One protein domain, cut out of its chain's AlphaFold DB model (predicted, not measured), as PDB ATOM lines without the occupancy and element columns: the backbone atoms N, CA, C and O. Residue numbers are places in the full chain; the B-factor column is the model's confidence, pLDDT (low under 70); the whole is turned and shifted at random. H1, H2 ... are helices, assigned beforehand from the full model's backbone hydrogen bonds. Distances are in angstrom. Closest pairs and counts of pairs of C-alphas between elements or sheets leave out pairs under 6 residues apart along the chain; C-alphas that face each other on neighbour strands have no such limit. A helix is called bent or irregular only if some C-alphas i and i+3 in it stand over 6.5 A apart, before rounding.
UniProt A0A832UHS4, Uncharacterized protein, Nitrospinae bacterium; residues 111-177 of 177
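What this domain is: This is residues 111 to 177 of the 177 residues of an uncharacterized protein of Nitrospinae bacterium (UniProt A0A832UHS4). One long helix, H1, runs past one side of a compact cluster of three shorter helices, H2, H3 and H4, which cross one another steeply. H2 packs on the second half of H1, H4 crosses H2, and H3 packs on H4. The printed part has 67 residues with four named helices, H1 to H4 in order, and no named strand: all helix. It is compact, with a radius of gyration of the C-alphas of 11.4 A and spans of 31 by 28 by 20 A.

How they stand to each other: H1, residues 111 to 131, touches H2, residues 135 to 146, with residues 123 to 131 alone; the closest C-alphas, of Met 128 and Ala 138, are 5.4 A apart. H2 touches H4, residues 166 to 176, about perpendicular at 85 degrees, closest at C-alphas Gly 140 and Ala 175, 4.8 A. H4 touches H3, residues 155 to 162, closest at C-alphas Pro 155 and Ala 169, 5.3 A. H1 and H4 are apart. Every O i to N i+4 pair is within hydrogen-bond range in H1, H2 and H3, and 5 of 7 in H4.

Where its parts are: H1 begins at C-alpha 111 (25.177, -32.942, -100.337) and is 29.9 A long; H2 is 16.7 A, H3 10.5 A and H4 15.8 A. H4 ends at C-alpha 176 (48.596, -46.094, -93.286) and is irregular, with C-alphas 167 and 170 7.0 A apart.

The domain as a whole: The C-alphas farthest apart, of Asn 111 and Asn 150, are 31.7 A apart. The printed part has no cut and no long link; pLDDT is under 70 at residues 148 to 152.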
ATOM      1  N   ASN A 111      25.964 -31.732-100.574       93.50
ATOM      2  CA  ASN A 111      25.177 -32.942-100.337       93.50
ATOM      3  C   ASN A 111      25.904 -34.204-100.818       93.50
ATOM      4  O   ASN A 111      25.877 -35.220-100.128       93.50
ATOM      5  N   ALA A 112      26.562 -34.155-101.980       90.31
ATOM      6  CA  ALA A 112      27.341 -35.278-102.496       90.31
ATOM      7  C   ALA A 112      28.524 -35.614-101.574       90.31
ATOM      8  O   ALA A 112      28.728 -36.785-101.256       90.31
ATOM      9  N   GLU A 113      29.248 -34.600-101.088       93.06
ATOM     10  CA  GLU A 113      30.317 -34.774-100.096       93.06
ATOM     11  C   GLU A 113      29.769 -35.369 -98.788       93.06
ATOM     12  O   GLU A 113      30.337 -36.319 -98.250       93.06
ATOM     13  N   ALA A 114      28.626 -34.877 -98.295       94.00
ATOM     14  CA  ALA A 114      27.996 -35.406 -97.085       94.00
ATOM     15  C   ALA A 114      27.602 -36.887 -97.225       94.00
ATOM     16  O   ALA A 114      27.838 -37.669 -96.303       94.00
ATOM     17  N   ILE A 115      27.067 -37.284 -98.385       95.25
ATOM     18  CA  ILE A 115      26.753 -38.689 -98.690       95.25
ATOM     19  C   ILE A 115      28.031 -39.532 -98.694       95.25
ATOM     20  O   ILE A 115      28.049 -40.602 -98.093       95.25
ATOM     21  N   LYS A 116      29.119 -39.053 -99.312       94.38
ATOM     22  CA  LYS A 116      30.403 -39.774 -99.331       94.38
ATOM     23  C   LYS A 116      30.973 -39.978 -97.933       94.38
ATOM     24  O   LYS A 116      31.452 -41.066 -97.619       94.38
ATOM     25  N   VAL A 117      30.861 -38.966 -97.074       95.31
ATOM     26  CA  VAL A 117      31.230 -39.071 -95.658       95.31
ATOM     27  C   VAL A 117      30.379 -40.121 -94.943       95.31
ATOM     28  O   VAL A 117      30.930 -40.965 -94.241       95.31
ATOM     29  N   GLU A 118      29.056 -40.106 -95.123       96.31
ATOM     30  CA  GLU A 118      28.159 -41.086 -94.498       96.31
ATOM     31  C   GLU A 118      28.462 -42.522 -94.957       96.31
ATOM     32  O   GLU A 118      28.604 -43.419 -94.123       96.31
ATOM     33  N   GLU A 119      28.621 -42.736 -96.268       95.00
ATOM     34  CA  GLU A 119      28.977 -44.032 -96.860       95.00
ATOM     35  C   GLU A 119      30.303 -44.562 -96.297       95.00
ATOM     36  O   GLU A 119      30.401 -45.734 -95.917       95.00
ATOM     37  N   PHE A 120      31.313 -43.694 -96.199       95.06
ATOM     38  CA  PHE A 120      32.633 -44.058 -95.697       95.06
ATOM     39  C   PHE A 120      32.621 -44.390 -94.196       95.06
ATOM     40  O   PHE A 120      33.162 -45.417 -93.781       95.06
ATOM     41  N   GLU A 121      31.946 -43.588 -93.370       95.69
ATOM     42  CA  GLU A 121      31.818 -43.850 -91.929       95.69
ATOM     43  C   GLU A 121      31.015 -45.130 -91.634       95.69
ATOM     44  O   GLU A 121      31.349 -45.901 -90.723       95.69
ATOM     45  N   ALA A 122      29.986 -45.406 -92.440       96.69
ATOM     46  CA  ALA A 122      29.242 -46.658 -92.370       96.69
ATOM     47  C   ALA A 122      30.122 -47.863 -92.749       96.69
ATOM     48  O   ALA A 122      30.064 -48.902 -92.083       96.69
ATOM     49  N   ALA A 123      30.970 -47.724 -93.774       94.50
ATOM     50  CA  ALA A 123      31.928 -48.755 -94.163       94.50
ATOM     51  C   ALA A 123      32.945 -49.039 -93.047       94.50
ATOM     52  O   ALA A 123      33.161 -50.206 -92.712       94.50
ATOM     53  N   ILE A 124      33.503 -47.999 -92.412       95.12
ATOM     54  CA  ILE A 124      34.407 -48.149 -91.257       95.12
ATOM     55  C   ILE A 124      33.715 -48.934 -90.145       95.12
ATOM     56  O   ILE A 124      34.257 -49.929 -89.667       95.12
ATOM     57  N   THR A 125      32.506 -48.519 -89.758       97.06
ATOM     58  CA  THR A 125      31.750 -49.157 -88.670       97.06
ATOM     59  C   THR A 125      31.507 -50.636 -88.962       97.06
ATOM     60  O   THR A 125      31.805 -51.498 -88.136       97.06
ATOM     61  N   LYS A 126      31.056 -50.957 -90.178       96.81
ATOM     62  CA  LYS A 126      30.817 -52.340 -90.603       96.81
ATOM     63  C   LYS A 126      32.094 -53.182 -90.600       96.81
ATOM     64  O   LYS A 126      32.057 -54.348 -90.198       96.81
ATOM     65  N   THR A 127      33.217 -52.618 -91.042       95.88
ATOM     66  CA  THR A 127      34.514 -53.308 -91.036       95.88
ATOM     67  C   THR A 127      35.023 -53.532 -89.615       95.88
ATOM     68  O   THR A 127      35.512 -54.623 -89.319       95.88
ATOM     69  N   MET A 128      34.836 -52.565 -88.710       97.56
ATOM     70  CA  MET A 128      35.140 -52.730 -87.285       97.56
ATOM     71  C   MET A 128      34.332 -53.871 -86.665       97.56
ATOM     72  O   MET A 128      34.905 -54.726 -85.995       97.56
ATOM     73  N   GLU A 129      33.020 -53.922 -86.916       96.56
ATOM     74  CA  GLU A 129      32.131 -54.965 -86.387       96.56
ATOM     75  C   GLU A 129      32.454 -56.350 -86.959       96.56
ATOM     76  O   GLU A 129      32.525 -57.331 -86.220       96.56
ATOM     77  N   THR A 130      32.684 -56.435 -88.271       95.69
ATOM     78  CA  THR A 130      32.952 -57.708 -88.963       95.69
ATOM     79  C   THR A 130      34.340 -58.250 -88.629       95.69
ATOM     80  O   THR A 130      34.507 -59.450 -88.418       95.69
ATOM     81  N   GLY A 131      35.341 -57.369 -88.584       94.00
ATOM     82  CA  GLY A 131      36.718 -57.717 -88.248       94.00
ATOM     83  C   GLY A 131      36.970 -57.851 -86.749       94.00
ATOM     84  O   GLY A 131      37.980 -58.435 -86.364       94.00
ATOM     85  N   ASN A 132      36.073 -57.318 -85.912       96.00
ATOM     86  CA  ASN A 132      36.294 -57.105 -84.481       96.00
ATOM     87  C   ASN A 132      37.622 -56.361 -84.214       96.00
ATOM     88  O   ASN A 132      38.459 -56.804 -83.424       96.00
ATOM     89  N   VAL A 133      37.819 -55.244 -84.923       96.12
ATOM     90  CA  VAL A 133      39.038 -54.416 -84.897       96.12
ATOM     91  C   VAL A 133      38.733 -52.959 -84.545       96.12
ATOM     92  O   VAL A 133      37.583 -52.521 -84.580       96.12
ATOM     93  N   ASP A 134      39.766 -52.190 -84.193       95.19
ATOM     94  CA  ASP A 134      39.631 -50.755 -83.949       95.19
ATOM     95  C   ASP A 134      39.487 -49.950 -85.253       95.19
ATOM     96  O   ASP A 134      39.764 -50.434 -86.352       95.19
ATOM     97  N   ARG A 135      39.087 -48.681 -85.114       94.62
ATOM     98  CA  ARG A 135      38.858 -47.760 -86.234       94.62
ATOM     99  C   ARG A 135      40.061 -47.626 -87.166       94.62
ATOM    100  O   ARG A 135      39.856 -47.609 -88.374       94.62
ATOM    101  N   ASN A 136      41.286 -47.514 -86.639       94.44
ATOM    102  CA  ASN A 136      42.455 -47.289 -87.500       94.44
ATOM    103  C   ASN A 136      42.734 -48.535 -88.339       94.44
ATOM    104  O   ASN A 136      42.953 -48.413 -89.536       94.44
ATOM    105  N   THR A 137      42.638 -49.722 -87.733       94.25
ATOM    106  CA  THR A 137      42.800 -50.994 -88.449       94.25
ATOM    107  C   THR A 137      41.716 -51.183 -89.515       94.25
ATOM    108  O   THR A 137      42.028 -51.521 -90.653       94.25
ATOM    109  N   ALA A 138      40.447 -50.913 -89.183       93.94
ATOM    110  CA  ALA A 138      39.345 -50.990 -90.146       93.94
ATOM    111  C   ALA A 138      39.520 -50.013 -91.317       93.94
ATOM    112  O   ALA A 138      39.296 -50.378 -92.469       93.94
ATOM    113  N   MET A 139      39.935 -48.781 -91.022       92.94
ATOM    114  CA  MET A 139      40.214 -47.765 -92.031       92.94
ATOM    115  C   MET A 139      41.401 -48.163 -92.906       92.94
ATOM    116  O   MET A 139      41.281 -48.085 -94.119       92.94
ATOM    117  N   GLY A 140      42.492 -48.675 -92.328       91.56
ATOM    118  CA  GLY A 140      43.637 -49.183 -93.087       91.56
ATOM    119  C   GLY A 140      43.230 -50.251 -94.104       91.56
ATOM    120  O   GLY A 140      43.600 -50.154 -95.267       91.56
ATOM    121  N   TRP A 141      42.372 -51.204 -93.716       92.50
ATOM    122  CA  TRP A 141      41.854 -52.217 -94.648       92.50
ATOM    123  C   TRP A 141      40.998 -51.636 -95.775       92.50
ATOM    124  O   TRP A 141      41.063 -52.129 -96.898       92.50
ATOM    125  N   LEU A 142      40.186 -50.616 -95.485       90.62
ATOM    126  CA  LEU A 142      39.385 -49.942 -96.508       90.62
ATOM    127  C   LEU A 142      40.278 -49.168 -97.480       90.62
ATOM    128  O   LEU A 142      40.108 -49.301 -98.684       90.62
ATOM    129  N   LEU A 143      41.255 -48.417 -96.970       89.00
ATOM    130  CA  LEU A 143      42.197 -47.670 -97.805       89.00
ATOM    131  C   LEU A 143      43.062 -48.609 -98.653       89.00
ATOM    132  O   LEU A 143      43.294 -48.328 -99.823       89.00
ATOM    133  N   ASP A 144      43.485 -49.746 -98.100       86.25
ATOM    134  CA  ASP A 144      44.228 -50.769 -98.836       86.25
ATOM    135  C   ASP A 144      43.416 -51.381 -99.984       86.25
ATOM    136  O   ASP A 144      43.996 -51.750-101.002       86.25
ATOM    137  N   ALA A 145      42.090 -51.482 -99.845       85.00
ATOM    138  CA  ALA A 145      41.214 -52.028-100.881       85.00
ATOM    139  C   ALA A 145      40.966 -51.060-102.053       85.00
ATOM    140  O   ALA A 145      40.644 -51.508-103.150       85.00
ATOM    141  N   GLU A 146      41.110 -49.753-101.829       78.88
ATOM    142  CA  GLU A 146      40.860 -48.700-102.828       78.88
ATOM    143  C   GLU A 146      42.061 -48.434-103.749       78.88
ATOM    144  O   GLU A 146      41.952 -47.724-104.748       78.88
ATOM    145  N   ILE A 147      43.228 -48.991-103.424       70.50
ATOM    146  CA  ILE A 147      44.480 -48.705-104.124       70.50
ATOM    147  C   ILE A 147      44.820 -49.866-105.058       70.50
ATOM    148  O   ILE A 147      44.982 -51.003-104.623       70.50
ATOM    149  N   GLU A 148      44.993 -49.579-106.348       65.75
ATOM    150  CA  GLU A 148      45.659 -50.510-107.264       65.75
ATOM    151  C   GLU A 148      47.163 -50.576-106.952       65.75
ATOM    152  O   GLU A 148      47.784 -49.547-106.683       65.75
ATOM    153  N   ASP A 149      47.764 -51.766-107.077       62.44
ATOM    154  CA  ASP A 149      49.151 -52.112-106.691       62.44
ATOM    155  C   ASP A 149      50.272 -51.168-107.205       62.44
ATOM    156  O   ASP A 149      51.419 -51.286-106.772       62.44
ATOM    157  N   ASN A 150      49.978 -50.230-108.116       56.91
ATOM    158  CA  ASN A 150      50.940 -49.317-108.743       56.91
ATOM    159  C   ASN A 150      50.806 -47.830-108.345       56.91
ATOM    160  O   ASN A 150      51.549 -47.012-108.891       56.91
ATOM    161  N   TYR A 151      49.904 -47.458-107.427       64.69
ATOM    162  CA  TYR A 151      49.764 -46.070-106.952       64.69
ATOM    163  C   TYR A 151      50.277 -45.874-105.518       64.69
ATOM    164  O   TYR A 151      50.178 -46.750-104.661       64.69
ATOM    165  N   GLU A 152      50.847 -44.696-105.255       67.31
ATOM    166  CA  GLU A 152      51.332 -44.309-103.930       67.31
ATOM    167  C   GLU A 152      50.159 -44.073-102.968       67.31
ATOM    168  O   GLU A 152      49.217 -43.343-103.288       67.31
ATOM    169  N   LYS A 153      50.235 -44.658-101.765       70.88
ATOM    170  CA  LYS A 153      49.234 -44.520-100.695       70.88
ATOM    171  C   LYS A 153      49.305 -43.146-100.016       70.88
ATOM    172  O   LYS A 153      49.542 -43.051 -98.815       70.88
ATOM    173  N   SER A 154      49.168 -42.065-100.777       84.56
ATOM    174  CA  SER A 154      49.149 -40.726-100.186       84.56
ATOM    175  C   SER A 154      47.749 -40.396 -99.637       84.56
ATOM    176  O   SER A 154      46.750 -40.657-100.317       84.56
ATOM    177  N   PRO A 155      47.646 -39.805 -98.430       86.12
ATOM    178  CA  PRO A 155      46.379 -39.329 -97.873       86.12
ATOM    179  C   PRO A 155      45.616 -38.406 -98.828       86.12
ATOM    180  O   PRO A 155      44.409 -38.564 -98.991       86.12
ATOM    181  N   ASP A 156      46.319 -37.501 -99.512       86.31
ATOM    182  CA  ASP A 156      45.714 -36.548-100.449       86.31
ATOM    183  C   ASP A 156      45.054 -37.246-101.646       86.31
ATOM    184  O   ASP A 156      43.936 -36.895-102.029       86.31
ATOM    185  N   TYR A 157      45.708 -38.269-102.209       86.88
ATOM    186  CA  TYR A 157      45.134 -39.055-103.302       86.88
ATOM    187  C   TYR A 157      43.880 -39.810-102.857       86.88
ATOM    188  O   TYR A 157      42.871 -39.791-103.557       86.88
ATOM    189  N   LEU A 158      43.917 -40.438-101.681       88.94
ATOM    190  CA  LEU A 158      42.786 -41.199-101.147       88.94
ATOM    191  C   LEU A 158      41.583 -40.307-100.838       88.94
ATOM    192  O   LEU A 158      40.455 -40.678-101.142       88.94
ATOM    193  N   ILE A 159      41.817 -39.115-100.288       90.88
ATOM    194  CA  ILE A 159      40.771 -38.114-100.040       90.88
ATOM    195  C   ILE A 159      40.101 -37.707-101.349       90.88
ATOM    196  O   ILE A 159      38.874 -37.714-101.435       90.88
ATOM    197  N   TRP A 160      40.896 -37.405-102.379       88.81
ATOM    198  CA  TRP A 160      40.376 -37.072-103.703       88.81
ATOM    199  C   TRP A 160      39.601 -38.241-104.328       88.81
ATOM    200  O   TRP A 160      38.479 -38.048-104.791       88.81
ATOM    201  N   SER A 161      40.160 -39.455-104.288       88.25
ATOM    202  CA  SER A 161      39.560 -40.662-104.874       88.25
ATOM    203  C   SER A 161      38.232 -41.034-104.212       88.25
ATOM    204  O   SER A 161      37.284 -41.429-104.887       88.25
ATOM    205  N   LEU A 162      38.143 -40.873-102.889       89.69
ATOM    206  CA  LEU A 162      36.940 -41.171-102.112       89.69
ATOM    207  C   LEU A 162      35.932 -40.013-102.082       89.69
ATOM    208  O   LEU A 162      34.825 -40.189-101.572       89.69
ATOM    209  N   GLY A 163      36.286 -38.840-102.617       90.81
ATOM    210  CA  GLY A 163      35.448 -37.642-102.554       90.81
ATOM    211  C   GLY A 163      35.192 -37.175-101.120       90.81
ATOM    212  O   GLY A 163      34.077 -36.768-100.794       90.81
ATOM    213  N   LEU A 164      36.197 -37.302-100.249       92.88
ATOM    214  CA  LEU A 164      36.093 -36.963 -98.832       92.88
ATOM    215  C   LEU A 164      36.669 -35.569 -98.535       92.88
ATOM    216  O   LEU A 164      37.526 -35.076 -99.267       92.88
ATOM    217  N   PRO A 165      36.267 -34.935 -97.420       92.81
ATOM    218  CA  PRO A 165      36.862 -33.676 -96.992       92.81
ATOM    219  C   PRO A 165      38.314 -33.852 -96.522       92.81
ATOM    220  O   PRO A 165      38.663 -34.835 -95.861       92.81
ATOM    221  N   SER A 166      39.140 -32.822 -96.718       91.31
ATOM    222  CA  SER A 166      40.569 -32.816 -96.345       91.31
ATOM    223  C   SER A 166      40.860 -33.082 -94.859       91.31
ATOM    224  O   SER A 166      41.968 -33.473 -94.496       91.31
ATOM    225  N   LYS A 167      39.862 -32.932 -93.976       92.44
ATOM    226  CA  LYS A 167      39.978 -33.237 -92.539       92.44
ATOM    227  C   LYS A 167      40.393 -34.690 -92.251       92.44
ATOM    228  O   LYS A 167      40.980 -34.933 -91.200       92.44
ATOM    229  N   TYR A 168      40.128 -35.621 -93.174       91.56
ATOM    230  CA  TYR A 168      40.500 -37.035 -93.043       91.56
ATOM    231  C   TYR A 168      42.002 -37.301 -93.236       91.56
ATOM    232  O   TYR A 168      42.462 -38.383 -92.883       91.56
ATOM    233  N   ALA A 169      42.793 -36.326 -93.703       90.94
ATOM    234  CA  ALA A 169      44.222 -36.517 -93.988       90.94
ATOM    235  C   ALA A 169      45.002 -37.097 -92.805       90.94
ATOM    236  O   ALA A 169      45.667 -38.118 -92.946       90.94
ATOM    237  N   LYS A 170      44.840 -36.524 -91.608       90.69
ATOM    238  CA  LYS A 170      45.531 -37.002 -90.395       90.69
ATOM    239  C   LYS A 170      45.077 -38.393 -89.956       90.69
ATOM    240  O   LYS A 170      45.850 -39.143 -89.366       90.69
ATOM    241  N   GLU A 171      43.808 -38.717 -90.188       91.44
ATOM    242  CA  GLU A 171      43.264 -40.043 -89.902       91.44
ATOM    243  C   GLU A 171      43.860 -41.079 -90.863       91.44
ATOM    244  O   GLU A 171      44.294 -42.140 -90.416       91.44
ATOM    245  N   PHE A 172      43.980 -40.738 -92.148       91.69
ATOM    246  CA  PHE A 172      44.566 -41.608 -93.168       91.69
ATOM    247  C   PHE A 172      46.064 -41.813 -92.946       91.69
ATOM    248  O   PHE A 172      46.516 -42.951 -92.968       91.69
ATOM    249  N   GLU A 173      46.818 -40.755 -92.626       89.50
ATOM    250  CA  GLU A 173      48.236 -40.861 -92.243       89.50
ATOM    251  C   GLU A 173      48.444 -41.875 -91.118       89.50
ATOM    252  O   GLU A 173      49.349 -42.701 -91.174       89.50
ATOM    253  N   LYS A 174      47.583 -41.832 -90.098       89.44
ATOM    254  CA  LYS A 174      47.672 -42.742 -88.958       89.44
ATOM    255  C   LYS A 174      47.269 -44.175 -89.310       89.44
ATOM    256  O   LYS A 174      47.819 -45.100 -88.728       89.44
ATOM    257  N   ALA A 175      46.292 -44.361 -90.195       88.19
ATOM    258  CA  ALA A 175      45.837 -45.688 -90.611       88.19
ATOM    259  C   ALA A 175      46.797 -46.378 -91.594       88.19
ATOM    260  O   ALA A 175      46.777 -47.602 -91.688       88.19
ATOM    261  N   LEU A 176      47.615 -45.604 -92.314       83.44
ATOM    262  CA  LEU A 176      48.596 -46.094 -93.286       83.44
ATOM    263  C   LEU A 176      50.008 -46.289 -92.702       83.44
ATOM    264  O   LEU A 176      50.867 -46.841 -93.393       83.44
ATOM    265  N   ALA A 177      50.254 -45.814 -91.477       80.69
ATOM    266  CA  ALA A 177      51.526 -45.935 -90.756       80.69
ATOM    267  C   ALA A 177      51.676 -47.291 -90.048       80.69
ATOM    268  O   ALA A 177      52.796 -47.849 -90.106       80.69
TER     269      ALA A 177